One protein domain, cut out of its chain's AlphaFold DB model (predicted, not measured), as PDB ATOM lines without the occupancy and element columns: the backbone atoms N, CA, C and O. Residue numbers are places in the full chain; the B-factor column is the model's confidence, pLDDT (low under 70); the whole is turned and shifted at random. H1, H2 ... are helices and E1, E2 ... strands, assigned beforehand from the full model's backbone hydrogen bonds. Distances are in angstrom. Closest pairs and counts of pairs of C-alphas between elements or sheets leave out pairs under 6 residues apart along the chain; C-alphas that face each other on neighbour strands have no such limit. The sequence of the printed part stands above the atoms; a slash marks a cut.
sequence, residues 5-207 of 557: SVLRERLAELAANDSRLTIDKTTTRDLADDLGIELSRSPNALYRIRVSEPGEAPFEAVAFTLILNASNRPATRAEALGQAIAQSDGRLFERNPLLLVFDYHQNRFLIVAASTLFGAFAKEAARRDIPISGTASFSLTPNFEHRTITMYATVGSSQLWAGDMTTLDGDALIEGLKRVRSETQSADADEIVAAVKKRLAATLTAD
ATOM      1  N   SER A   5     127.540  75.069 124.258       80.19
ATOM      2  CA  SER A   5     126.734  75.628 125.357       80.19
ATOM      3  C   SER A   5     125.265  75.214 125.287       80.19
ATOM      4  O   SER A   5     124.749  74.720 126.283       80.19
ATOM      5  N   VAL A   6     124.639  75.310 124.110       83.38
ATOM      6  CA  VAL A   6     123.213  74.989 123.899       83.38
ATOM      7  C   VAL A   6     122.904  73.528 124.226       83.38
ATOM      8  O   VAL A   6     121.953  73.235 124.947       83.38
ATOM      9  N   LEU A   7     123.734  72.599 123.743       88.81
ATOM     10  CA  LEU A   7     123.580  71.175 124.048       88.81
ATOM     11  C   LEU A   7     123.724  70.917 125.552       88.81
ATOM     12  O   LEU A   7     122.928  70.194 126.146       88.81
ATOM     13  N   ARG A   8     124.751  71.510 126.171       88.62
ATOM     14  CA  ARG A   8     125.027  71.337 127.599       88.62
ATOM     15  C   ARG A   8     123.895  71.883 128.465       88.62
ATOM     16  O   ARG A   8     123.515  71.218 129.421       88.62
ATOM     17  N   GLU A   9     123.395  73.071 128.148       89.81
ATOM     18  CA  GLU A   9     122.283  73.707 128.856       89.81
ATOM     19  C   GLU A   9     121.031  72.841 128.760       89.81
ATOM     20  O   GLU A   9     120.448  72.507 129.788       89.81
ATOM     21  N   ARG A  10     120.696  72.348 127.562       92.25
ATOM     22  CA  ARG A  10     119.516  71.499 127.385       92.25
ATOM     23  C   ARG A  10     119.592  70.177 128.148       92.25
ATOM     24  O   ARG A  10     118.617  69.766 128.768       92.25
ATOM     25  N   LEU A  11     120.739  69.500 128.123       92.88
ATOM     26  CA  LEU A  11     120.920  68.260 128.883       92.88
ATOM     27  C   LEU A  11     120.858  68.508 130.399       92.88
ATOM     28  O   LEU A  11     120.283  67.701 131.126       92.88
ATOM     29  N   ALA A  12     121.402  69.631 130.877       91.81
ATOM     30  CA  ALA A  12     121.297  70.018 132.282       91.81
ATOM     31  C   ALA A  12     119.843  70.318 132.690       91.81
ATOM     32  O   ALA A  12     119.412  69.892 133.758       91.81
ATOM     33  N   GLU A  13     119.070  70.992 131.832       93.31
ATOM     34  CA  GLU A  13     117.634  71.216 132.040       93.31
ATOM     35  C   GLU A  13     116.857  69.900 132.142       93.31
ATOM     36  O   GLU A  13     116.029  69.747 133.035       93.31
ATOM     37  N   LEU A  14     117.124  68.937 131.255       93.75
ATOM     38  CA  LEU A  14     116.458  67.633 131.277       93.75
ATOM     39  C   LEU A  14     116.742  66.864 132.571       93.75
ATOM     40  O   LEU A  14     115.813  66.355 133.189       93.75
ATOM     41  N   ALA A  15     118.001  66.839 133.014       92.25
ATOM     42  CA  ALA A  15     118.382  66.208 134.278       92.25
ATOM     43  C   ALA A  15     117.778  66.912 135.507       92.25
ATOM     44  O   ALA A  15     117.488  66.264 136.507       92.25
ATOM     45  N   ALA A  16     117.581  68.233 135.448       92.19
ATOM     46  CA  ALA A  16     116.957  68.982 136.534       92.19
ATOM     47  C   ALA A  16     115.433  68.776 136.604       92.19
ATOM     48  O   ALA A  16     114.857  68.825 137.689       92.19
ATOM     49  N   ASN A  17     114.786  68.561 135.454       92.12
ATOM     50  CA  ASN A  17     113.328  68.510 135.337       92.12
ATOM     51  C   ASN A  17     112.742  67.091 135.389       92.12
ATOM     52  O   ASN A  17     111.546  66.953 135.641       92.12
ATOM     53  N   ASP A  18     113.545  66.048 135.170       92.75
ATOM     54  CA  ASP A  18     113.099  64.655 135.211       92.75
ATOM     55  C   ASP A  18     113.958  63.829 136.175       92.75
ATOM     56  O   ASP A  18     115.121  63.528 135.907       92.75
ATOM     57  N   SER A  19     113.372  63.422 137.303       91.44
ATOM     58  CA  SER A  19     114.070  62.673 138.355       91.44
ATOM     59  C   SER A  19     114.497  61.260 137.943       91.44
ATOM     60  O   SER A  19     115.287  60.638 138.655       91.44
ATOM     61  N   ARG A  20     114.004  60.745 136.807       95.19
ATOM     62  CA  ARG A  20     114.449  59.466 136.233       95.19
ATOM     63  C   ARG A  20     115.812  59.585 135.552       95.19
ATOM     64  O   ARG A  20     116.429  58.556 135.272       95.19
ATOM     65  N   LEU A  21     116.275  60.807 135.270       95.12
ATOM     66  CA  LEU A  21     117.495  61.090 134.521       95.12
ATOM     67  C   LEU A  21     118.587  61.675 135.416       95.12
ATOM     68  O   LEU A  21     118.387  62.630 136.157       95.12
ATOM     69  N   THR A  22     119.798  61.143 135.293       95.69
ATOM     70  CA  THR A  22     121.014  61.776 135.817       95.69
ATOM     71  C   THR A  22     121.999  61.934 134.673       95.69
ATOM     72  O   THR A  22     122.350  60.941 134.039       95.69
ATOM     73  N   ILE A  23     122.424  63.167 134.386       95.12
ATOM     74  CA  ILE A  23     123.299  63.469 133.247       95.12
ATOM     75  C   ILE A  23     124.561  64.174 133.733       95.12
ATOM     76  O   ILE A  23     124.525  65.345 134.102       95.12
ATOM     77  N   ASP A  24     125.684  63.464 133.667       91.81
ATOM     78  CA  ASP A  24     126.990  63.967 134.081       91.81
ATOM     79  C   ASP A  24     127.865  64.241 132.857       91.81
ATOM     80  O   ASP A  24     128.070  63.368 132.007       91.81
ATOM     81  N   LYS A  25     128.433  65.448 132.776       88.88
ATOM     82  CA  LYS A  25     129.502  65.739 131.814       88.88
ATOM     83  C   LYS A  25     130.795  65.092 132.306       88.88
ATOM     84  O   LYS A  25     131.216  65.333 133.430       88.88
ATOM     85  N   THR A  26     131.444  64.324 131.443       84.88
ATOM     86  CA  THR A  26     132.698  63.626 131.739       84.88
ATOM     87  C   THR A  26     133.715  63.829 130.613       84.88
ATOM     88  O   THR A  26     133.405  64.410 129.563       84.88
ATOM     89  N   THR A  27     134.954  63.398 130.834       82.31
ATOM     90  CA  THR A  27     136.040  63.470 129.851       82.31
ATOM     91  C   THR A  27     136.475  62.074 129.409       82.31
ATOM     92  O   THR A  27     136.161  61.081 130.062       82.31
ATOM     93  N   THR A  28     137.211  61.972 128.293       76.62
ATOM     94  CA  THR A  28     137.786  60.678 127.883       76.62
ATOM     95  C   THR A  28     138.760  60.128 128.914       76.62
ATOM     96  O   THR A  28     138.853  58.916 129.026       76.62
ATOM     97  N   ARG A  29     139.434  60.993 129.687       79.00
ATOM     98  CA  ARG A  29     140.305  60.581 130.794       79.00
ATOM     99  C   ARG A  29     139.505  59.900 131.901       79.00
ATOM    100  O   ARG A  29     139.818  58.773 132.243       79.00
ATOM    101  N   ASP A  30     138.448  60.540 132.392       83.62
ATOM    102  CA  ASP A  30     137.658  59.975 133.494       83.62
ATOM    103  C   ASP A  30     136.981  58.655 133.083       83.62
ATOM    104  O   ASP A  30     136.880  57.724 133.877       83.62
ATOM    105  N   LEU A  31     136.536  58.557 131.821       83.19
ATOM    106  CA  LEU A  31     136.010  57.309 131.264       83.19
ATOM    107  C   LEU A  31     137.100  56.229 131.147       83.19
ATOM    108  O   LEU A  31     136.821  55.058 131.386       83.19
ATOM    109  N   ALA A  32     138.318  56.612 130.760       79.62
ATOM    110  CA  ALA A  32     139.455  55.704 130.650       79.62
ATOM    111  C   ALA A  32     139.862  55.149 132.021       79.62
ATOM    112  O   ALA A  32     140.033  53.939 132.154       79.62
ATOM    113  N   ASP A  33     139.902  56.008 133.042       83.00
ATOM    114  CA  ASP A  33     140.180  55.628 134.427       83.00
ATOM    115  C   ASP A  33     139.106  54.659 134.966       83.00
ATOM    116  O   ASP A  33     139.443  53.624 135.539       83.00
ATOM    117  N   ASP A  34     137.816  54.933 134.717       83.38
ATOM    118  CA  ASP A  34     136.690  54.071 135.137       83.38
ATOM    119  C   ASP A  34     136.707  52.694 134.444       83.38
ATOM    120  O   ASP A  34     136.361  51.670 135.032       83.38
ATOM    121  N   LEU A  35     137.142  52.646 133.182       80.31
ATOM    122  CA  LEU A  35     137.266  51.404 132.416       80.31
ATOM    123  C   LEU A  35     138.630  50.716 132.600       80.31
ATOM    124  O   LEU A  35     138.798  49.581 132.146       80.31
ATOM    125  N   GLY A  36     139.601  51.349 133.264       76.94
ATOM    126  CA  GLY A  36     140.970  50.847 133.402       76.94
ATOM    127  C   GLY A  36     141.671  50.655 132.053       76.94
ATOM    128  O   GLY A  36     142.205  49.577 131.790       76.94
ATOM    129  N   ILE A  37     141.591  51.655 131.173       78.00
ATOM    130  CA  ILE A  37     142.186  51.676 129.823       78.00
ATOM    131  C   ILE A  37     142.902  53.010 129.565       78.00
ATOM    132  O   ILE A  37     142.758  53.943 130.345       78.00
ATOM    133  N   GLU A  38     143.643  53.134 128.459       69.19
ATOM    134  CA  GLU A  38     144.353  54.369 128.084       69.19
ATOM    135  C   GLU A  38     143.779  55.009 126.812       69.19
ATOM    136  O   GLU A  38     144.154  54.657 125.693       69.19
ATOM    137  N   LEU A  39     142.906  56.008 126.969       64.50
ATOM    138  CA  LEU A  39     142.320  56.721 125.829       64.50
ATOM    139  C   LEU A  39     143.051  58.022 125.497       64.50
ATOM    140  O   LEU A  39     143.415  58.808 126.374       64.50
ATOM    141  N   SER A  40     143.168  58.300 124.198       56.25
ATOM    142  CA  SER A  40     143.632  59.592 123.695       56.25
ATOM    143  C   SER A  40     142.696  60.737 124.129       56.25
ATOM    144  O   SER A  40     141.500  60.556 124.407       56.25
ATOM    145  N   ARG A  41     143.233  61.963 124.230       54.69
ATOM    146  CA  ARG A  41     142.421  63.136 124.594       54.69
ATOM    147  C   ARG A  41     141.453  63.471 123.457       54.69
ATOM    148  O   ARG A  41     141.882  63.855 122.374       54.69
ATOM    149  N   SER A  42     140.147  63.411 123.724       61.09
ATOM    150  CA  SER A  42     139.137  63.971 122.820       61.09
ATOM    151  C   SER A  42     138.869  65.435 123.176       61.09
ATOM    152  O   SER A  42     138.692  65.752 124.354       61.09
ATOM    153  N   PRO A  43     138.780  66.340 122.188       52.84
ATOM    154  CA  PRO A  43     138.441  67.735 122.442       52.84
ATOM    155  C   PRO A  43     136.938  67.936 122.740       52.84
ATOM    156  O   PRO A  43     136.549  69.008 123.212       52.84
ATOM    157  N   ASN A  44     136.089  66.929 122.484       70.94
ATOM    158  CA  ASN A  44     134.643  66.988 122.716       70.94
ATOM    159  C   ASN A  44     134.253  66.394 124.074       70.94
ATOM    160  O   ASN A  44     134.862  65.439 124.554       70.94
ATOM    161  N   ALA A  45     133.186  66.937 124.662       74.19
ATOM    162  CA  ALA A  45     132.616  66.435 125.905       74.19
ATOM    163  C   ALA A  45     132.016  65.031 125.731       74.19
ATOM    164  O   ALA A  45     131.456  64.707 124.682       74.19
ATOM    165  N   LEU A  46     132.078  64.226 126.785       87.44
ATOM    166  CA  LEU A  46     131.293  63.004 126.912       87.44
ATOM    167  C   LEU A  46     130.176  63.243 127.926       87.44
ATOM    168  O   LEU A  46     130.326  64.063 128.834       87.44
ATOM    169  N   TYR A  47     129.075  62.512 127.790       92.88
ATOM    170  CA  TYR A  47     127.992  62.547 128.770       92.88
ATOM    171  C   TYR A  47     127.660  61.135 129.238       92.88
ATOM    172  O   TYR A  47     127.458  60.242 128.415       92.88
ATOM    173  N   ARG A  48     127.593  60.937 130.555       94.44
ATOM    174  CA  ARG A  48     127.040  59.727 131.172       94.44
ATOM    175  C   ARG A  48     125.593  60.014 131.515       94.44
ATOM    176  O   ARG A  48     125.324  60.915 132.304       94.44
ATOM    177  N   ILE A  49     124.679  59.273 130.904       96.19
ATOM    178  CA  ILE A  49     123.244  59.418 131.127       96.19
ATOM    179  C   ILE A  49     122.758  58.159 131.834       96.19
ATOM    180  O   ILE A  49     122.786  57.074 131.257       96.19
ATOM    181  N   ARG A  50     122.332  58.290 133.090       96.19
ATOM    182  CA  ARG A  50     121.734  57.196 133.861       96.19
ATOM    183  C   ARG A  50     120.225  57.346 133.857       96.19
ATOM    184  O   ARG A  50     119.713  58.427 134.139       96.19
ATOM    185  N   VAL A  51     119.546  56.251 133.549       96.31
ATOM    186  CA  VAL A  51     118.087  56.162 133.493       96.31
ATOM    187  C   VAL A  51     117.625  55.218 134.596       96.31
ATOM    188  O   VAL A  51     118.089  54.079 134.670       96.31
ATOM    189  N   SER A  52     116.724  55.695 135.451       94.50
ATOM    190  CA  SER A  52     116.131  54.928 136.551       94.50
ATOM    191  C   SER A  52     114.611  55.048 136.513       94.50
ATOM    192  O   SER A  52     114.044  55.999 137.045       94.50
ATOM    193  N   GLU A  53     113.947  54.081 135.878       91.56
ATOM    194  CA  GLU A  53     112.485  54.038 135.820       91.56
ATOM    195  C   GLU A  53     111.891  53.095 136.872       91.56
ATOM    196  O   GLU A  53     112.454  52.029 137.145       91.56
ATOM    197  N   PRO A  54     110.739  53.448 137.471       86.19
ATOM    198  CA  PRO A  54     110.056  52.568 138.410       86.19
ATOM    199  C   PRO A  54     109.722  51.212 137.772       86.19
ATOM    200  O   PRO A  54     108.979  51.140 136.798       86.19
ATOM    201  N   GLY A  55     110.238  50.126 138.353       85.88
ATOM    202  CA  GLY A  55     109.965  48.760 137.890       85.88
ATOM    203  C   GLY A  55     110.922  48.225 136.820       85.88
ATOM    204  O   GLY A  55     110.798  47.061 136.448       85.88
ATOM    205  N   GLU A  56     111.905  49.013 136.380       89.00
ATOM    206  CA  GLU A  56     112.954  48.571 135.457       89.00
ATOM    207  C   GLU A  56     114.342  48.637 136.106       89.00
ATOM    208  O   GLU A  56     114.611  49.455 136.987       89.00
ATOM    209  N   ALA A  57     115.255  47.760 135.676       88.31
ATOM    210  CA  ALA A  57     116.639  47.817 136.135       88.31
ATOM    211  C   ALA A  57     117.320  49.078 135.569       88.31
ATOM    212  O   ALA A  57     117.312  49.247 134.337       88.31
ATOM    213  N   PRO A  58     117.931  49.922 136.428       94.00
ATOM    214  CA  PRO A  58     118.581  51.141 135.980       94.00
ATOM    215  C   PRO A  58     119.730  50.802 135.039       94.00
ATOM    216  O   PRO A  58     120.391  49.768 135.176       94.00
ATOM    217  N   PHE A  59     119.969  51.677 134.073       95.88
ATOM    218  CA  PHE A  59     121.056  51.504 133.122       95.88
ATOM    219  C   PHE A  59     121.744  52.829 132.824       95.88
ATOM    220  O   PHE A  59     121.203  53.909 133.054       95.88
ATOM    221  N   GLU A  60     122.966  52.721 132.321       95.50
ATOM    222  CA  GLU A  60     123.787  53.852 131.912       95.50
ATOM    223  C   GLU A  60     123.997  53.814 130.401       95.50
ATOM    224  O   GLU A  60     124.202  52.738 129.840       95.50
ATOM    225  N   ALA A  61     123.958  54.983 129.770       96.56
ATOM    226  CA  ALA A  61     124.353  55.210 128.391       96.56
ATOM    227  C   ALA A  61     125.490  56.237 128.336       96.56
ATOM    228  O   ALA A  61     125.394  57.321 128.919       96.56
ATOM    229  N   VAL A  62     126.564  55.905 127.620       95.00
ATOM    230  CA  VAL A  62     127.730  56.785 127.441       95.00
ATOM    231  C   VAL A  62     127.678  57.428 126.059       95.00
ATOM    232  O   VAL A  62     127.856  56.765 125.037       95.00
ATOM    233  N   ALA A  63     127.449  58.739 126.024       93.75
ATOM    234  CA  ALA A  63     127.310  59.511 124.798       93.75
ATOM    235  C   ALA A  63     128.626  60.177 124.383       93.75
ATOM    236  O   ALA A  63     129.132  61.082 125.056       93.75
ATOM    237  N   PHE A  64     129.138  59.777 123.220       91.50
ATOM    238  CA  PHE A  64     130.244  60.439 122.535       91.50
ATOM    239  C   PHE A  64     129.700  61.557 121.651       91.50
ATOM    240  O   PHE A  64     128.888  61.297 120.763       91.50
ATOM    241  N   THR A  65     130.126  62.803 121.883       88.19
ATOM    242  CA  THR A  65     129.529  63.958 121.192       88.19
ATOM    243  C   THR A  65     130.322  64.451 119.988       88.19
ATOM    244  O   THR A  65     131.557  64.473 119.976       88.19
ATOM    245  N   LEU A  66     129.587  64.897 118.969       84.00
ATOM    246  CA  LEU A  66     130.097  65.555 117.772       84.00
ATOM    247  C   LEU A  66     129.323  66.851 117.522       84.00
ATOM    248  O   LEU A  66     128.154  66.815 117.159       84.00
ATOM    249  N   ILE A  67     129.987  67.996 117.687       82.31
ATOM    250  CA  ILE A  67     129.377  69.326 117.538       82.31
ATOM    251  C   ILE A  67     129.697  69.888 116.150       82.31
ATOM    252  O   ILE A  67     130.874  70.094 115.838       82.31
ATOM    253  N   LEU A  68     128.685  70.111 115.304       78.94
ATOM    254  CA  LEU A  68     128.808  70.473 113.883       78.94
ATOM    255  C   LEU A  68     128.047  71.763 113.546       78.94
ATOM    256  O   LEU A  68     127.021  72.051 114.146       78.94
ATOM    257  N   ASN A  69     128.515  72.494 112.533       73.31
ATOM    258  CA  ASN A  69     127.730  73.527 111.852       73.31
ATOM    259  C   ASN A  69     127.265  72.925 110.529       73.31
ATOM    260  O   ASN A  69     128.128  72.662 109.693       73.31
ATOM    261  N   ALA A  70     125.969  72.687 110.317       59.72
ATOM    262  CA  ALA A  70     125.487  72.041 109.088       59.72
ATOM    263  C   ALA A  70     125.942  72.713 107.772       59.72
ATOM    264  O   ALA A  70     125.947  72.061 106.732       59.72
ATOM    265  N   SER A  71     126.382  73.974 107.812       49.09
ATOM    266  CA  SER A  71     126.911  74.731 106.663       49.09
ATOM    267  C   SER A  71     128.366  74.397 106.302       49.09
ATOM    268  O   SER A  71     128.854  74.797 105.250       49.09
ATOM    269  N   ASN A  72     129.082  73.695 107.182       40.56
ATOM    270  CA  ASN A  72     130.482  73.323 107.021       40.56
ATOM    271  C   ASN A  72     130.676  71.911 107.568       40.56
ATOM    272  O   ASN A  72     130.777  71.759 108.788       40.56
ATOM    273  N   ARG A  73     130.860  70.905 106.698       47.06
ATOM    274  CA  ARG A  73     131.907  69.912 106.971       47.06
ATOM    275  C   ARG A  73     132.313  68.987 105.815       47.06
ATOM    276  O   ARG A  73     131.456  68.370 105.189       47.06
ATOM    277  N   PRO A  74     133.633  68.786 105.648       40.81
ATOM    278  CA  PRO A  74     134.227  67.505 105.279       40.81
ATOM    279  C   PRO A  74     134.139  66.538 106.483       40.81
ATOM    280  O   PRO A  74     134.199  66.991 107.620       40.81
ATOM    281  N   ALA A  75     133.954  65.238 106.246       40.34
ATOM    282  CA  ALA A  75     134.199  64.102 107.155       40.34
ATOM    283  C   ALA A  75     134.398  64.380 108.675       40.34
ATOM    284  O   ALA A  75     135.394  64.965 109.103       40.34
ATOM    285  N   THR A  76     133.506  63.853 109.519       61.12
ATOM    286  CA  THR A  76     133.653  63.845 110.991       61.12
ATOM    287  C   THR A  76     134.301  62.530 111.462       61.12
ATOM    288  O   THR A  76     134.264  61.547 110.735       61.12
ATOM    289  N   ARG A  77     134.943  62.481 112.638       67.62
ATOM    290  CA  ARG A  77     135.674  61.290 113.126       67.62
ATOM    291  C   ARG A  77     134.979  60.661 114.339       67.62
ATOM    292  O   ARG A  77     134.555  61.396 115.223       67.62
ATOM    293  N   ALA A  78     134.919  59.332 114.409       71.69
ATOM    294  CA  ALA A  78     134.501  58.568 115.597       71.69
ATOM    295  C   ALA A  78     135.685  57.858 116.277       71.69
ATOM    296  O   ALA A  78     135.511  56.822 116.915       71.69
ATOM    297  N   GLU A  79     136.889  58.418 116.148       78.25
ATOM    298  CA  GLU A  79     138.135  57.776 116.581       78.25
ATOM    299  C   GLU A  79     138.142  57.456 118.079       78.25
ATOM    300  O   GLU A  79     138.396  56.320 118.458       78.25
ATOM    301  N   ALA A  80     137.756  58.415 118.927       78.12
ATOM    302  CA  ALA A  80     137.697  58.210 120.376       78.12
ATOM    303  C   ALA A  80     136.706  57.102 120.780       78.12
ATOM    304  O   ALA A  80     136.980  56.338 121.701       78.12
ATOM    305  N   LEU A  81     135.572  56.989 120.077       87.50
ATOM    306  CA  LEU A  81     134.586  55.933 120.320       87.50
ATOM    307  C   LEU A  81     135.114  54.569 119.847       87.50
ATOM    308  O   LEU A  81     135.005  53.590 120.578       87.50
ATOM    309  N   GLY A  82     135.739  54.505 118.668       87.06
ATOM    310  CA  GLY A  82     136.362  53.279 118.157       87.06
ATOM    311  C   GLY A  82     137.518  52.784 119.034       87.06
ATOM    312  O   GLY A  82     137.575  51.601 119.362       87.06
ATOM    313  N   GLN A  83     138.399  53.683 119.482       84.69
ATOM    314  CA  GLN A  83     139.487  53.365 120.415       84.69
ATOM    315  C   GLN A  83     138.947  52.850 121.754       84.69
ATOM    316  O   GLN A  83     139.415  51.822 122.241       84.69
ATOM    317  N   ALA A  84     137.912  53.494 122.304       84.94
ATOM    318  CA  ALA A  84     137.274  53.047 123.539       84.94
ATOM    319  C   ALA A  84     136.648  51.653 123.409       84.94
ATOM    320  O   ALA A  84     136.812  50.825 124.306       84.94
ATOM    321  N   ILE A  85     136.001  51.347 122.282       90.62
ATOM    322  CA  ILE A  85     135.480  50.001 121.999       90.62
ATOM    323  C   ILE A  85     136.619  48.972 121.958       90.62
ATOM    324  O   ILE A  85     136.526  47.927 122.600       90.62
ATOM    325  N   ALA A  86     137.707  49.266 121.242       88.19
ATOM    326  CA  ALA A  86     138.810  48.325 121.066       88.19
ATOM    327  C   ALA A  86     139.603  48.059 122.351       88.19
ATOM    328  O   ALA A  86     139.914  46.910 122.652       88.19
ATOM    329  N   GLN A  87     139.947  49.106 123.098       85.44
ATOM    330  CA  GLN A  87     140.795  48.988 124.285       85.44
ATOM    331  C   GLN A  87     140.038  48.466 125.506       85.44
ATOM    332  O   GLN A  87     140.622  47.783 126.343       85.44
ATOM    333  N   SER A  88     138.735  48.756 125.609       85.75
ATOM    334  CA  SER A  88     137.896  48.194 126.678       85.75
ATOM    335  C   SER A  88     137.627  46.700 126.504       85.75
ATOM    336  O   SER A  88     137.126  46.079 127.440       85.75
ATOM    337  N   ASP A  89     137.972  46.134 125.342       84.00
ATOM    338  CA  ASP A  89     137.710  44.745 124.964       84.00
ATOM    339  C   ASP A  89     136.234  44.367 125.152       84.00
ATOM    340  O   ASP A  89     135.889  43.373 125.778       84.00
ATOM    341  N   GLY A  90     135.346  45.250 124.689       77.44
ATOM    342  CA  GLY A  90     133.898  45.059 124.774       77.44
ATOM    343  C   GLY A  90     133.248  45.532 126.079       77.44
ATOM    344  O   GLY A  90     132.043  45.777 126.073       77.44
ATOM    345  N   ARG A  91     134.009  45.791 127.156       87.50
ATOM    346  CA  ARG A  91     133.456  46.275 128.444       87.50
ATOM    347  C   ARG A  91     132.669  47.581 128.318       87.50
ATOM    348  O   ARG A  91     131.725  47.810 129.069       87.50
ATOM    349  N   LEU A  92     132.999  48.436 127.344       90.94
ATOM    350  CA  LEU A  92     132.227  49.655 127.086       90.94
ATOM    351  C   LEU A  92     130.766  49.355 126.697       90.94
ATOM    352  O   LEU A  92     129.893  50.150 127.036       90.94
ATOM    353  N   PHE A  93     130.468  48.227 126.035       93.88
ATOM    354  CA  PHE A  93     129.100  47.873 125.626       93.88
ATOM    355  C   PHE A  93     128.160  47.605 126.808       93.88
ATOM    356  O   PHE A  93     126.957  47.838 126.683       93.88
ATOM    357  N   GLU A  94     128.687  47.255 127.985       91.38
ATOM    358  CA  GLU A  94     127.905  47.162 129.230       91.38
ATOM    359  C   GLU A  94     127.306  48.518 129.651       91.38
ATOM    360  O   GLU A  94     126.343  48.578 130.418       91.38
ATOM    361  N   ARG A  95     127.859  49.622 129.126       93.19
ATOM    362  CA  ARG A  95     127.447  51.009 129.389       93.19
ATOM    363  C   ARG A  95     126.705  51.658 128.215       93.19
ATOM    364  O   ARG A  95     126.673  52.883 128.121       93.19
ATOM    365  N   ASN A  96     126.142  50.856 127.305       95.94
ATOM    366  CA  ASN A  96     125.305  51.293 126.174       95.94
ATOM    367  C   ASN A  96     125.887  52.509 125.411       95.94
ATOM    368  O   ASN A  96     125.302  53.599 125.430       95.94
ATOM    369  N   PRO A  97     127.065  52.363 124.777       95.81
ATOM    370  CA  PRO A  97     127.755  53.464 124.125       95.81
ATOM    371  C   PRO A  97     126.986  53.945 122.894       95.81
ATOM    372  O   PRO A  97     126.486  53.148 122.096       95.81
ATOM    373  N   LEU A  98     126.933  55.261 122.706       95.88
ATOM    374  CA  LEU A  98     126.242  55.895 121.584       95.88
ATOM    375  C   LEU A  98     127.018  57.088 121.032       95.88
ATOM    376  O   LEU A  98     127.855  57.685 121.712       95.88
ATOM    377  N   LEU A  99     126.697  57.460 119.796       93.88
ATOM    378  CA  LEU A  99     127.194  58.669 119.152       93.88
ATOM    379  C   LEU A  99     126.069  59.710 119.076       93.88
ATOM    380  O   LEU A  99     125.026  59.448 118.480       93.88
ATOM    381  N   LEU A 100     126.306  60.888 119.656       93.25
ATOM    382  CA  LEU A 100     125.409  62.044 119.652       93.25
ATOM    383  C   LEU A 100     125.987  63.146 118.756       93.25
ATOM    384  O   LEU A 100     126.954  63.820 119.115       93.25
ATOM    385  N   VAL A 101     125.386  63.351 117.591       90.88
ATOM    386  CA  VAL A 101     125.760  64.407 116.645       90.88
ATOM    387  C   VAL A 101     124.815  65.590 116.818       90.88
ATOM    388  O   VAL A 101     123.609  65.425 116.668       90.88
ATOM    389  N   PHE A 102     125.347  66.778 117.094       90.56
ATOM    390  CA  PHE A 102     124.576  68.002 117.316       90.56
ATOM    391  C   PHE A 102     124.943  69.083 116.294       90.56
ATOM    392  O   PHE A 102     126.102  69.488 116.197       90.56
ATOM    393  N   ASP A 103     123.951  69.552 115.540       88.62
ATOM    394  CA  ASP A 103     124.041  70.712 114.654       88.62
ATOM    395  C   ASP A 103     123.722  71.980 115.452       88.62
ATOM    396  O   ASP A 103     122.555  72.298 115.685       88.62
ATOM    397  N   TYR A 104     124.760  72.708 115.871       85.25
ATOM    398  CA  TYR A 104     124.605  73.873 116.745       85.25
ATOM    399  C   TYR A 104     124.020  75.100 116.035       85.25
ATOM    400  O   TYR A 104     123.650  76.062 116.698       85.25
ATOM    401  N   HIS A 105     123.949  75.100 114.699       83.62
ATOM    402  CA  HIS A 105     123.355  76.207 113.950       83.62
ATOM    403  C   HIS A 105     121.833  76.064 113.840       83.62
ATOM    404  O   HIS A 105     121.115  77.058 113.892       83.62
ATOM    405  N   GLN A 106     121.334  74.838 113.657       84.62
ATOM    406  CA  GLN A 106     119.897  74.569 113.496       84.62
ATOM    407  C   GLN A 106     119.269  73.884 114.716       84.62
ATOM    408  O   GLN A 106     118.097  73.535 114.665       84.62
ATOM    409  N   ASN A 107     120.035  73.671 115.791       88.88
ATOM    410  CA  ASN A 107     119.624  72.984 117.019       88.88
ATOM    411  C   ASN A 107     119.086  71.559 116.811       88.88
ATOM    412  O   ASN A 107     118.266  71.082 117.586       88.88
ATOM    413  N   ARG A 108     119.560  70.830 115.796       91.44
ATOM    414  CA  ARG A 108     119.106  69.455 115.513       91.44
ATOM    415  C   ARG A 108     120.106  68.419 116.003       91.44
ATOM    416  O   ARG A 108     121.301  68.700 116.085       91.44
ATOM    417  N   PHE A 109     119.640  67.201 116.268       92.75
ATOM    418  CA  PHE A 109     120.500  66.083 116.652       92.75
ATOM    419  C   PHE A 109     120.255  64.808 115.838       92.75
ATOM    420  O   PHE A 109     119.160  64.577 115.322       92.75
ATOM    421  N   LEU A 110     121.296  63.976 115.762       92.81
ATOM    422  CA  LEU A 110     121.244  62.570 115.360       92.81
ATOM    423  C   LEU A 110     121.898  61.723 116.456       92.81
ATOM    424  O   LEU A 110     123.012  62.021 116.884       92.81
ATOM    425  N   ILE A 111     121.225  60.659 116.881       94.50
ATOM    426  CA  ILE A 111     121.708  59.680 117.855       94.50
ATOM    427  C   ILE A 111     121.699  58.294 117.217       94.50
ATOM    428  O   ILE A 111     120.739  57.907 116.546       94.50
ATOM    429  N   VAL A 112     122.776  57.544 117.446       95.38
ATOM    430  CA  VAL A 112     122.919  56.153 117.007       95.38
ATOM    431  C   VAL A 112     123.624  55.324 118.071       95.38
ATOM    432  O   VAL A 112     124.605  55.785 118.658       95.38
ATOM    433  N   ALA A 113     123.152  54.097 118.308       96.69
ATOM    434  CA  ALA A 113     123.876  53.141 119.139       96.69
ATOM    435  C   ALA A 113     125.222  52.792 118.486       96.69
ATOM    436  O   ALA A 113     125.301  52.587 117.270       96.69
ATOM    437  N   ALA A 114     126.288  52.688 119.279       94.81
ATOM    438  CA  ALA A 114     127.589  52.301 118.742       94.81
ATOM    439  C   ALA A 114     127.551  50.875 118.169       94.81
ATOM    440  O   ALA A 114     128.197  50.618 117.156       94.81
ATOM    441  N   SER A 115     126.742  49.979 118.745       95.31
ATOM    442  CA  SER A 115     126.527  48.626 118.221       95.31
ATOM    443  C   SER A 115     125.944  48.637 116.804       95.31
ATOM    444  O   SER A 115     126.405  47.904 115.933       95.31
ATOM    445  N   THR A 116     124.989  49.527 116.535       94.81
ATOM    446  CA  THR A 116     124.381  49.711 115.213       94.81
ATOM    447  C   THR A 116     125.384  50.294 114.215       94.81
ATOM    448  O   THR A 116     125.540  49.770 113.110       94.81
ATOM    449  N   LEU A 117     126.103  51.354 114.604       93.62
ATOM    450  CA  LEU A 117     127.062  52.039 113.732       93.62
ATOM    451  C   LEU A 117     128.280  51.161 113.397       93.62
ATOM    452  O   LEU A 117     128.619  50.986 112.224       93.62
ATOM    453  N   PHE A 118     128.932  50.589 114.411       93.38
ATOM    454  CA  PHE A 118     130.113  49.747 114.224       93.38
ATOM    455  C   PHE A 118     129.762  48.326 113.774       93.38
ATOM    456  O   PHE A 118     130.561  47.712 113.075       93.38
ATOM    457  N   GLY A 119     128.558  47.827 114.063       93.25
ATOM    458  CA  GLY A 119     128.054  46.574 113.499       93.25
ATOM    459  C   GLY A 119     127.807  46.660 111.993       93.25
ATOM    460  O   GLY A 119     128.130  45.727 111.259       93.25
ATOM    461  N   ALA A 120     127.296  47.793 111.495       91.94
ATOM    462  CA  ALA A 120     127.196  48.034 110.054       91.94
ATOM    463  C   ALA A 120     128.584  48.057 109.389       91.94
ATOM    464  O   ALA A 120     128.772  47.452 108.334       91.94
ATOM    465  N   PHE A 121     129.564  48.691 110.039       91.88
ATOM    466  CA  PHE A 121     130.961  48.660 109.607       91.88
ATOM    467  C   PHE A 121     131.552  47.241 109.612       91.88
ATOM    468  O   PHE A 121     132.144  46.844 108.613       91.88
ATOM    469  N   ALA A 122     131.373  46.464 110.684       91.44
ATOM    470  CA  ALA A 122     131.919  45.111 110.807       91.44
ATOM    471  C   ALA A 122     131.405  44.188 109.690       91.44
ATOM    472  O   ALA A 122     132.193  43.523 109.016       91.44
ATOM    473  N   LYS A 123     130.097  44.247 109.402       91.00
ATOM    474  CA  LYS A 123     129.476  43.516 108.285       91.00
ATOM    475  C   LYS A 123     130.064  43.905 106.932       91.00
ATOM    476  O   LYS A 123     130.231  43.052 106.064       91.00
ATOM    477  N   GLU A 124     130.357  45.185 106.739       87.44
ATOM    478  CA  GLU A 124     130.942  45.682 105.497       87.44
ATOM    479  C   GLU A 124     132.415  45.275 105.355       87.44
ATOM    480  O   GLU A 124     132.827  44.825 104.284       87.44
ATOM    481  N   ALA A 125     133.179  45.336 106.448       84.00
ATOM    482  CA  ALA A 125     134.579  44.918 106.525       84.00
ATOM    483  C   ALA A 125     134.763  43.407 106.304       84.00
ATOM    484  O   ALA A 125     135.817  42.967 105.847       84.00
ATOM    485  N   ALA A 126     133.743  42.605 106.620       85.81
ATOM    486  CA  ALA A 126     133.723  41.175 106.327       85.81
ATOM    487  C   ALA A 126     133.464  40.874 104.837       85.81
ATOM    488  O   ALA A 126     133.873  39.826 104.340       85.81
ATOM    489  N   ARG A 127     132.779  41.772 104.116       83.44
ATOM    490  CA  ARG A 127     132.382  41.572 102.709       83.44
ATOM    491  C   ARG A 127     133.423  42.044 101.710       83.44
ATOM    492  O   ARG A 127     133.535  41.469 100.631       83.44
ATOM    493  N   ARG A 128     134.134  43.119 102.032       78.56
ATOM    494  CA  ARG A 128     135.151  43.708 101.164       78.56
ATOM    495  C   ARG A 128     136.257  44.328 101.990       78.56
ATOM    496  O   ARG A 128     136.038  44.741 103.126       78.56
ATOM    497  N   ASP A 129     137.425  44.444 101.374       72.94
ATOM    498  CA  ASP A 129     138.501  45.212 101.973       72.94
ATOM    499  C   ASP A 129     138.122  46.698 101.987       72.94
ATOM    500  O   ASP A 129     137.684  47.255 100.974       72.94
ATOM    501  N   ILE A 130     138.222  47.323 103.159       69.00
ATOM    502  CA  ILE A 130     137.878  48.732 103.333       69.00
ATOM    503  C   ILE A 130     139.170  49.529 103.171       69.00
ATOM    504  O   ILE A 130     140.045  49.414 104.035       69.00
ATOM    505  N   PRO A 131     139.288  50.387 102.138       56.66
ATOM    506  CA  PRO A 131     140.491  51.175 101.906       56.66
ATOM    507  C   PRO A 131     140.918  51.917 103.173       56.66
ATOM    508  O   PRO A 131     140.090  52.500 103.885       56.66
ATOM    509  N   ILE A 132     142.207  51.857 103.493       54.69
ATOM    510  CA  ILE A 132     142.764  52.570 104.640       54.69
ATOM    511  C   ILE A 132     142.841  54.050 104.257       54.69
ATOM    512  O   ILE A 132     143.445  54.417 103.254       54.69
ATOM    513  N   SER A 133     142.161  54.895 105.031       46.44
ATOM    514  CA  SER A 133     142.234  56.349 104.897       46.44
ATOM    515  C   SER A 133     143.224  56.851 105.933       46.44
ATOM    516  O   SER A 133     142.952  56.739 107.126       46.44
ATOM    517  N   GLY A 134     144.337  57.439 105.492       44.00
ATOM    518  CA  GLY A 134     145.419  57.900 106.367       44.00
ATOM    519  C   GLY A 134     145.108  59.147 107.204       44.00
ATOM    520  O   GLY A 134     145.986  59.946 107.480       44.00
ATOM    521  N   THR A 135     143.836  59.410 107.505       43.88
ATOM    522  CA  THR A 135     143.396  60.610 108.243       43.88
ATOM    523  C   THR A 135     142.558  60.285 109.478       43.88
ATOM    524  O   THR A 135     142.363  61.165 110.314       43.88
ATOM    525  N   ALA A 136     141.993  59.076 109.561       55.22
ATOM    526  CA  ALA A 136     141.197  58.562 110.676       55.22
ATOM    527  C   ALA A 136     140.833  57.098 110.404       55.22
ATOM    528  O   ALA A 136     140.405  56.765 109.293       55.22
ATOM    529  N   SER A 137     140.869  56.250 111.429       68.50
ATOM    530  CA  SER A 137     140.388  54.868 111.324       68.50
ATOM    531  C   SER A 137     138.886  54.842 111.050       68.50
ATOM    532  O   SER A 137     138.409  54.086 110.190       68.50
ATOM    533  N   PHE A 138     138.150  55.736 111.718       77.81
ATOM    534  CA  PHE A 138     136.698  55.857 111.619       77.81
ATOM    535  C   PHE A 138     136.280  57.266 111.196       77.81
ATOM    536  O   PHE A 138     136.089  58.162 112.023       77.81
ATOM    537  N   SER A 139     136.110  57.451 109.886       73.94
ATOM    538  CA  SER A 139     135.507  58.648 109.305       73.94
ATOM    539  C   SER A 139     134.026  58.416 109.023       73.94
ATOM    540  O   SER A 139     133.647  57.394 108.452       73.94
ATOM    541  N   LEU A 140     133.193  59.372 109.422       80.38
ATOM    542  CA  LEU A 140     131.758  59.354 109.215       80.38
ATOM    543  C   LEU A 140     131.240  60.676 108.646       80.38
ATOM    544  O   LEU A 140     131.729  61.760 108.970       80.38
ATOM    545  N   THR A 141     130.197  60.585 107.829       80.62
ATOM    546  CA  THR A 141     129.497  61.739 107.258       80.62
ATOM    547  C   THR A 141     128.037  61.700 107.712       80.62
ATOM    548  O   THR A 141     127.278  60.859 107.221       80.62
ATOM    549  N   PRO A 142     127.629  62.565 108.658       84.19
ATOM    550  CA  PRO A 142     126.236  62.707 109.051       84.19
ATOM    551  C   PRO A 142     125.500  63.605 108.049       84.19
ATOM    552  O   PRO A 142     126.008  64.646 107.640       84.19
ATOM    553  N   ASN A 143     124.282  63.219 107.681       84.44
ATOM    554  CA  ASN A 143     123.383  64.002 106.844       84.44
ATOM    555  C   ASN A 143     122.049  64.170 107.580       84.44
ATOM    556  O   ASN A 143     121.287  63.214 107.737       84.44
ATOM    557  N   PHE A 144     121.781  65.391 108.044       84.94
ATOM    558  CA  PHE A 144     120.564  65.726 108.789       84.94
ATOM    559  C   PHE A 144     119.312  65.777 107.906       84.94
ATOM    560  O   PHE A 144     118.216  65.532 108.403       84.94
ATOM    561  N   GLU A 145     119.459  66.073 106.613       82.88
ATOM    562  CA  GLU A 145     118.345  66.140 105.662       82.88
ATOM    563  C   GLU A 145     117.823  64.740 105.329       82.88
ATOM    564  O   GLU A 145     116.632  64.466 105.454       82.88
ATOM    565  N   HIS A 146     118.728  63.820 104.995       82.25
ATOM    566  CA  HIS A 146     118.380  62.429 104.693       82.25
ATOM    567  C   HIS A 146     118.313  61.530 105.933       82.25
ATOM    568  O   HIS A 146     117.929  60.368 105.820       82.25
ATOM    569  N   ARG A 147     118.653  62.061 107.118       88.62
ATOM    570  CA  ARG A 147     118.731  61.328 108.393       88.62
ATOM    571  C   ARG A 147     119.562  60.058 108.247       88.62
ATOM    572  O   ARG A 147     119.079  58.957 108.498       88.62
ATOM    573  N   THR A 148     120.806  60.228 107.807       88.06
ATOM    574  CA  THR A 148     121.756  59.129 107.612       88.06
ATOM    575  C   THR A 148     123.100  59.430 108.253       88.06
ATOM    576  O   THR A 148     123.534  60.582 108.279       88.06
ATOM    577  N   ILE A 149     123.805  58.390 108.689       87.12
ATOM    578  CA  ILE A 149     125.223  58.464 109.051       87.12
ATOM    579  C   ILE A 149     125.960  57.423 108.217       87.12
ATOM    580  O   ILE A 149     125.653  56.236 108.294       87.12
ATOM    581  N   THR A 150     126.927  57.864 107.413       82.38
ATOM    582  CA  THR A 150     127.739  56.965 106.583       82.38
ATOM    583  C   THR A 150     129.121  56.800 107.194       82.38
ATOM    584  O   THR A 150     129.853  57.778 107.261       82.38
ATOM    585  N   MET A 151     129.479  55.575 107.590       82.19
ATOM    586  CA  MET A 151     130.813  55.163 108.051       82.19
ATOM    587  C   MET A 151     131.190  53.860 107.338       82.19
ATOM    588  O   MET A 151     131.016  52.772 107.882       82.19
ATOM    589  N   TYR A 152     131.616  53.970 106.075       79.19
ATOM    590  CA  TYR A 152     131.836  52.858 105.123       79.19
ATOM    591  C   TYR A 152     130.580  52.037 104.759       79.19
ATOM    592  O   TYR A 152     130.479  51.534 103.643       79.19
ATOM    593  N   ALA A 153     129.592  52.000 105.650       82.25
ATOM    594  CA  ALA A 153     128.209  51.614 105.435       82.25
ATOM    595  C   ALA A 153     127.284  52.765 105.864       82.25
ATOM    596  O   ALA A 153     127.615  53.544 106.763       82.25
ATOM    597  N   THR A 154     126.127  52.889 105.217       85.50
ATOM    598  CA  THR A 154     125.136  53.922 105.542       85.50
ATOM    599  C   THR A 154     124.097  53.369 106.507       85.50
ATOM    600  O   THR A 154     123.351  52.456 106.164       85.50
ATOM    601  N   VAL A 155     124.025  53.955 107.703       88.94
ATOM    602  CA  VAL A 155     122.943  53.725 108.664       88.94
ATOM    603  C   VAL A 155     121.817  54.707 108.348       88.94
ATOM    604  O   VAL A 155     122.045  55.918 108.275       88.94
ATOM    605  N   GLY A 156     120.622  54.173 108.099       82.00
ATOM    606  CA  GLY A 156     119.457  54.931 107.644       82.00
ATOM    607  C   GLY A 156     118.502  55.357 108.760       82.00
ATOM    608  O   GLY A 156     118.653  54.989 109.924       82.00
ATOM    609  N   SER A 157     117.464  56.096 108.373       75.06
ATOM    610  CA  SER A 157     116.483  56.723 109.270       75.06
ATOM    611  C   SER A 157     115.735  55.759 110.195       75.06
ATOM    612  O   SER A 157     115.369  56.147 111.299       75.06
ATOM    613  N   SER A 158     115.528  54.502 109.795       82.25
ATOM    614  CA  SER A 158     114.884  53.495 110.648       82.25
ATOM    615  C   SER A 158     115.753  53.064 111.826       82.25
ATOM    616  O   SER A 158     115.215  52.536 112.790       82.25
ATOM    617  N   GLN A 159     117.066  53.301 111.763       84.06
ATOM    618  CA  GLN A 159     118.088  52.913 112.741       84.06
ATOM    619  C   GLN A 159     118.693  54.116 113.486       84.06
ATOM    620  O   GLN A 159     119.556  53.947 114.342       84.06
ATOM    621  N   LEU A 160     118.253  55.331 113.152       89.31
ATOM    622  CA  LEU A 160     118.731  56.583 113.729       89.31
ATOM    623  C   LEU A 160     117.614  57.272 114.492       89.31
ATOM    624  O   LEU A 160     116.473  57.337 114.033       89.31
ATOM    625  N   TRP A 161     117.960  57.855 115.632       92.50
ATOM    626  CA  TRP A 161     117.063  58.738 116.354       92.50
ATOM    627  C   TRP A 161     117.426  60.190 116.044       92.50
ATOM    628  O   TRP A 161     118.518  60.654 116.358       92.50
ATOM    629  N   ALA A 162     116.526  60.898 115.366       92.12
ATOM    630  CA  ALA A 162     116.734  62.268 114.909       92.12
ATOM    631  C   ALA A 162     115.657  63.192 115.475       92.12
ATOM    632  O   ALA A 162     114.487  62.805 115.528       92.12
ATOM    633  N   GLY A 163     116.026  64.422 115.820       91.00
ATOM    634  CA  GLY A 163     115.084  65.396 116.363       91.00
ATOM    635  C   GLY A 163     115.663  66.800 116.490       91.00
ATOM    636  O   GLY A 163     116.788  67.068 116.063       91.00
ATOM    637  N   ASP A 164     114.871  67.692 117.076       91.25
ATOM    638  CA  ASP A 164     115.295  69.031 117.479       91.25
ATOM    639  C   ASP A 164     115.597  69.027 118.983       91.25
ATOM    640  O   ASP A 164     114.801  68.553 119.799       91.25
ATOM    641  N   MET A 165     116.777  69.526 119.338       91.12
ATOM    642  CA  MET A 165     117.279  69.587 120.706       91.12
ATOM    643  C   MET A 165     116.407  70.493 121.579       91.12
ATOM    644  O   MET A 165     116.203  70.197 122.752       91.12
ATOM    645  N   THR A 166     115.832  71.557 121.014       87.19
ATOM    646  CA  THR A 166     114.961  72.485 121.752       87.19
ATOM    647  C   THR A 166     113.642  71.842 122.176       87.19
ATOM    648  O   THR A 166     113.091  72.201 123.214       87.19
ATOM    649  N   THR A 167     113.156  70.856 121.414       88.94
ATOM    650  CA  THR A 167     111.896  70.147 121.688       88.94
ATOM    651  C   THR A 167     112.078  68.819 122.418       88.94
ATOM    652  O   THR A 167     111.090  68.192 122.779       88.94
ATOM    653  N   LEU A 168     113.319  68.362 122.614       92.75
ATOM    654  CA  LEU A 168     113.607  67.087 123.269       92.75
ATOM    655  C   LEU A 168     113.181  67.134 124.742       92.75
ATOM    656  O   LEU A 168     113.696  67.978 125.470       92.75
ATOM    657  N   ASP A 169     112.287  66.246 125.175       93.81
ATOM    658  CA  ASP A 169     111.852  66.093 126.568       93.81
ATOM    659  C   ASP A 169     112.401  64.806 127.220       93.81
ATOM    660  O   ASP A 169     113.126  64.025 126.593       93.81
ATOM    661  N   GLY A 170     112.112  64.624 128.515       93.06
ATOM    662  CA  GLY A 170     112.607  63.494 129.307       93.06
ATOM    663  C   GLY A 170     112.093  62.143 128.808       93.06
ATOM    664  O   GLY A 170     112.885  61.215 128.657       93.06
ATOM    665  N   ASP A 171     110.805  62.051 128.461       94.00
ATOM    666  CA  ASP A 171     110.194  60.825 127.935       94.00
ATOM    667  C   ASP A 171     110.819  60.414 126.597       94.00
ATOM    668  O   ASP A 171     111.234  59.266 126.429       94.00
ATOM    669  N   ALA A 172     110.966  61.357 125.659       93.44
ATOM    670  CA  ALA A 172     111.599  61.092 124.373       93.44
ATOM    671  C   ALA A 172     113.070  60.677 124.532       93.44
ATOM    672  O   ALA A 172     113.541  59.805 123.796       93.44
ATOM    673  N   LEU A 173     113.795  61.266 125.494       94.88
ATOM    674  CA  LEU A 173     115.170  60.874 125.796       94.88
ATOM    675  C   LEU A 173     115.258  59.461 126.371       94.88
ATOM    676  O   LEU A 173     116.081  58.670 125.911       94.88
ATOM    677  N   ILE A 174     114.400  59.119 127.326       95.44
ATOM    678  CA  ILE A 174     114.357  57.789 127.939       95.44
ATOM    679  C   ILE A 174     114.022  56.716 126.899       95.44
ATOM    680  O   ILE A 174     114.751  55.729 126.791       95.44
ATOM    681  N   GLU A 175     112.987  56.926 126.083       94.69
ATOM    682  CA  GLU A 175     112.604  56.002 125.008       94.69
ATOM    683  C   GLU A 175     113.735  55.818 123.982       94.69
ATOM    684  O   GLU A 175     114.073  54.695 123.592       94.69
ATOM    685  N   GLY A 176     114.399  56.912 123.594       94.06
ATOM    686  CA  GLY A 176     115.568  56.867 122.720       94.06
ATOM    687  C   GLY A 176     116.728  56.053 123.307       94.06
ATOM    688  O   GLY A 176     117.347  55.250 122.606       94.06
ATOM    689  N   LEU A 177     117.006  56.199 124.605       96.25
ATOM    690  CA  LEU A 177     118.069  55.458 125.291       96.25
ATOM    691  C   LEU A 177     117.712  53.988 125.541       96.25
ATOM    692  O   LEU A 177     118.583  53.123 125.422       96.25
ATOM    693  N   LYS A 178     116.442  53.669 125.814       95.25
ATOM    694  CA  LYS A 178     115.938  52.286 125.877       95.25
ATOM    695  C   LYS A 178     116.140  51.564 124.554       95.25
ATOM    696  O   LYS A 178     116.574  50.411 124.523       95.25
ATOM    697  N   ARG A 179     115.887  52.264 123.451       94.81
ATOM    698  CA  ARG A 179     116.160  51.756 122.113       94.81
ATOM    699  C   ARG A 179     117.655  51.494 121.897       94.81
ATOM    700  O   ARG A 179     118.001  50.406 121.451       94.81
ATOM    701  N   VAL A 180     118.533  52.434 122.261       95.69
ATOM    702  CA  VAL A 180     119.998  52.238 122.197       95.69
ATOM    703  C   VAL A 180     120.434  51.014 123.008       95.69
ATOM    704  O   VAL A 180     121.246  50.218 122.532       95.69
ATOM    705  N   ARG A 181     119.877  50.827 124.210       95.44
ATOM    706  CA  ARG A 181     120.133  49.655 125.056       95.44
ATOM    707  C   ARG A 181     119.704  48.356 124.377       95.44
ATOM    708  O   ARG A 181     120.490  47.417 124.327       95.44
ATOM    709  N   SER A 182     118.493  48.310 123.823       94.69
ATOM    710  CA  SER A 182     117.982  47.141 123.094       94.69
ATOM    711  C   SER A 182     118.869  46.787 121.891       94.69
ATOM    712  O   SER A 182     119.301  45.643 121.741       94.69
ATOM    713  N   GLU A 183     119.244  47.789 121.087       94.31
ATOM    714  CA  GLU A 183     120.165  47.621 119.956       94.31
ATOM    715  C   GLU A 183     121.553  47.138 120.410       94.31
ATOM    716  O   GLU A 183     122.175  46.322 119.731       94.31
ATOM    717  N   THR A 184     122.040  47.596 121.567       94.50
ATOM    718  CA  THR A 184     123.324  47.159 122.141       94.50
ATOM    719  C   THR A 184     123.275  45.707 122.609       94.50
ATOM    720  O   THR A 184     124.167  44.934 122.279       94.50
ATOM    721  N   GLN A 185     122.213  45.310 123.311       93.19
ATOM    722  CA  GLN A 185     122.041  43.948 123.828       93.19
ATOM    723  C   GLN A 185     121.848  42.900 122.724       93.19
ATOM    724  O   GLN A 185     122.193  41.738 122.912       93.19
ATOM    725  N   SER A 186     121.282  43.300 121.584       91.25
ATOM    726  CA  SER A 186     121.047  42.408 120.441       91.25
ATOM    727  C   SER A 186     122.266  42.194 119.535       91.25
ATOM    728  O   SER A 186     122.198  41.391 118.604       91.25
ATOM    729  N   ALA A 187     123.353  42.937 119.754       91.81
ATOM    730  CA  ALA A 187     124.510  42.942 118.871       91.81
ATOM    731  C   ALA A 187     125.578  41.925 119.287       91.81
ATOM    732  O   ALA A 187     125.769  41.647 120.468       91.81
ATOM    733  N   ASP A 188     126.323  41.428 118.301       92.25
ATOM    734  CA  ASP A 188     127.530  40.639 118.530       92.25
ATOM    735  C   ASP A 188     128.699  41.585 118.850       92.25
ATOM    736  O   ASP A 188     129.340  42.154 117.961       92.25
ATOM    737  N   ALA A 189     128.910  41.840 120.144       92.19
ATOM    738  CA  ALA A 189     129.951  42.751 120.609       92.19
ATOM    739  C   ALA A 189     131.358  42.240 120.264       92.19
ATOM    740  O   ALA A 189     132.221  43.049 119.923       92.19
ATOM    741  N   ASP A 190     131.575  40.924 120.287       91.69
ATOM    742  CA  ASP A 190     132.877  40.313 120.017       91.69
ATOM    743  C   ASP A 190     133.261  40.475 118.541       91.69
ATOM    744  O   ASP A 190     134.384  40.886 118.232       91.69
ATOM    745  N   GLU A 191     132.314  40.248 117.620       91.75
ATOM    746  CA  GLU A 191     132.515  40.489 116.184       91.75
ATOM    747  C   GLU A 191     132.862  41.963 115.915       91.75
ATOM    748  O   GLU A 191     133.793  42.275 115.162       91.75
ATOM    749  N   ILE A 192     132.154  42.885 116.574       93.75
ATOM    750  CA  ILE A 192     132.396  44.324 116.439       93.75
ATOM    751  C   ILE A 192     133.784  44.695 116.970       93.75
ATOM    752  O   ILE A 192     134.542  45.372 116.271       93.75
ATOM    753  N   VAL A 193     134.147  44.250 118.176       93.56
ATOM    754  CA  VAL A 193     135.455  44.538 118.787       93.56
ATOM    755  C   VAL A 193     136.583  43.990 117.917       93.56
ATOM    756  O   VAL A 193     137.557  44.705 117.669       93.56
ATOM    757  N   ALA A 194     136.447  42.772 117.390       90.38
ATOM    758  CA  ALA A 194     137.434  42.175 116.497       90.38
ATOM    759  C   ALA A 194     137.618  42.996 115.209       90.38
ATOM    760  O   ALA A 194     138.753  43.298 114.823       90.38
ATOM    761  N   ALA A 195     136.522  43.416 114.569       89.38
ATOM    762  CA  ALA A 195     136.571  44.246 113.367       89.38
ATOM    763  C   ALA A 195     137.203  45.623 113.636       89.38
ATOM    764  O   ALA A 195     138.019  46.103 112.844       89.38
ATOM    765  N   VAL A 196     136.870  46.248 114.769       89.06
ATOM    766  CA  VAL A 196     137.421  47.545 115.184       89.06
ATOM    767  C   VAL A 196     138.910  47.433 115.507       89.06
ATOM    768  O   VAL A 196     139.690  48.235 114.999       89.06
ATOM    769  N   LYS A 197     139.339  46.419 116.274       89.69
ATOM    770  CA  LYS A 197     140.760  46.150 116.561       89.69
ATOM    771  C   LYS A 197     141.550  45.911 115.282       89.69
ATOM    772  O   LYS A 197     142.608  46.506 115.108       89.69
ATOM    773  N   LYS A 198     141.022  45.099 114.358       86.25
ATOM    774  CA  LYS A 198     141.645  44.860 113.050       86.25
ATOM    775  C   LYS A 198     141.806  46.162 112.267       86.25
ATOM    776  O   LYS A 198     142.863  46.386 111.686       86.25
ATOM    777  N   ARG A 199     140.786  47.028 112.268       83.88
ATOM    778  CA  ARG A 199     140.850  48.335 111.601       83.88
ATOM    779  C   ARG A 199     141.882  49.247 112.239       83.88
ATOM    780  O   ARG A 199     142.696  49.778 111.505       83.88
ATOM    781  N   LEU A 200     141.874  49.392 113.561       80.88
ATOM    782  CA  LEU A 200     142.841  50.217 114.284       80.88
ATOM    783  C   LEU A 200     144.268  49.693 114.126       80.88
ATOM    784  O   LEU A 200     145.169  50.493 113.961       80.88
ATOM    785  N   ALA A 201     144.484  48.376 114.124       75.69
ATOM    786  CA  ALA A 201     145.796  47.778 113.888       75.69
ATOM    787  C   ALA A 201     146.274  47.992 112.444       75.69
ATOM    788  O   ALA A 201     147.434  48.327 112.235       75.69
ATOM    789  N   ALA A 202     145.377  47.843 111.461       66.50
ATOM    790  CA  ALA A 202     145.666  48.137 110.060       66.50
ATOM    791  C   ALA A 202     145.952  49.629 109.845       66.50
ATOM    792  O   ALA A 202     146.868  49.962 109.093       66.50
ATOM    793  N   THR A 203     145.216  50.507 110.543       54.56
ATOM    794  CA  THR A 203     145.551  51.925 110.632       54.56
ATOM    795  C   THR A 203     146.916  52.065 111.272       54.56
ATOM    796  O   THR A 203     147.745  52.558 110.562       54.56
ATOM    797  N   LEU A 204     147.230  51.543 112.467       48.78
ATOM    798  CA  LEU A 204     148.543  51.642 113.146       48.78
ATOM    799  C   LEU A 204     149.736  51.200 112.278       48.78
ATOM    800  O   LEU A 204     150.782  51.842 112.280       48.78
ATOM    801  N   THR A 205     149.581  50.137 111.485       39.78
ATOM    802  CA  THR A 205     150.596  49.721 110.500       39.78
ATOM    803  C   THR A 205     150.696  50.661 109.296       39.78
ATOM    804  O   THR A 205     151.755  50.749 108.685       39.78
ATOM    805  N   ALA A 206     149.619  51.378 108.973       38.78
ATOM    806  CA  ALA A 206     149.606  52.520 108.063       38.78
ATOM    807  C   ALA A 206     149.882  53.877 108.765       38.78
ATOM    808  O   ALA A 206     150.160  54.834 108.062       38.78
ATOM    809  N   ASP A 207     149.857  53.946 110.106       34.34
ATOM    810  CA  ASP A 207     149.985  55.106 111.022       34.34
ATOM    811  C   ASP A 207     151.442  55.291 111.459       34.34
ATOM    812  O   ASP A 207     151.858  56.389 111.796       34.34
TER     813      ASP A 207
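This is residues 5 to 207 of the 557 residues of a protein of Novosphingobium sp. B3058 49 (UniProt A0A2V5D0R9). A twisted, curled sheet of six strands has H1 and H6 packed over one face, while a small sheet, E6 to E8, lies near E4 and E5, with H5 covering one of its faces. H7 packs on H3 and H5 and reaches one end of the longest axis. The 203 printed residues hold seven named helices and nine named strands, in the order H1 E1 H2 E2 E3 H3 H4 E4 E5 H5 E6 E7 E8 E9 H6 H7. The large sheet, E1 E2 E3 E4 E5 E9, is mixed and the small one antiparallel. The class is mixed, and the whole is compact, with a radius of gyration of the C-alphas of 16.2 A and spans of 48 by 38 by 30 A.

H1, residues 5 to 17, is on the large sheet, its Ala 15 closest to Leu 21 of E1, residues 21 to 26, at 5.2 A between C-alphas. H2, residues 28 to 35, only grazes this sheet. E2, residues 46 to 51, is antiparallel to E1 (N 24 to O 48, 2.9 A) and forms a hairpin with E3, residues 59 to 68 (N 49 to O 61, 2.9 A). H3, residues 79 to 87, only grazes the sheet and touches H4, residues 91 to 95, only at the corner. E4, residues 98 to 103, is parallel to E3 (N 66 to O 100, 2.8 A); E3, H3, H4 and E4 form a strand-helix-strand unit, parallel neighbours joined through helices, with a right-handed crossover. E5, residues 108 to 113, forms a hairpin with E4 (N 101 to O 110, 2.8 A). H5, residues 114 to 127, is on the face opposite H1. E6, residues 139 to 143, E7, 148 to 151, and E8, 153 to 155, form a meander, each strand the antiparallel neighbour of the one before (N 141 to O 150 and N 151 to O 153, both 2.9 A). With H5 on one face at a height of 7.2 A, they make two layers. E9, residues 161 to 164, is antiparallel to E5 (N 111 to O 161, 2.8 A). H6, residues 170 to 185, is on the same face as H1 and touches H5 only at their ends. H7, residues 189 to 207, touches H3 with residues 193 to 200 alone, at a steep tilt of 64 degrees, opposite ways; the closest C-alphas, of Ala 86 and Lys 197, are 5.4 A apart. Every O i to N i+4 pair is within hydrogen-bond range in H1, H2, H3, H5, H6 and H7; H4 has 0 of 1, but 2 of 2 O i to N i+3 pairs.

H1 begins at C-alpha 5 (126.734, 75.628, 125.357), and H7, 25.4 A long, ends at C-alpha 207 (149.985, 55.106, 111.022). E3 measures 28.1 A and H6 22.4 A.

The two farthest C-alphas, of Pro 54 and Ala 206, are 49.9 A apart. The printed part has no cut, and the link from H5 to E6 is long. Residues 38 to 43, 70 to 77, 130 to 137 and 202 to 207 have pLDDT under 70.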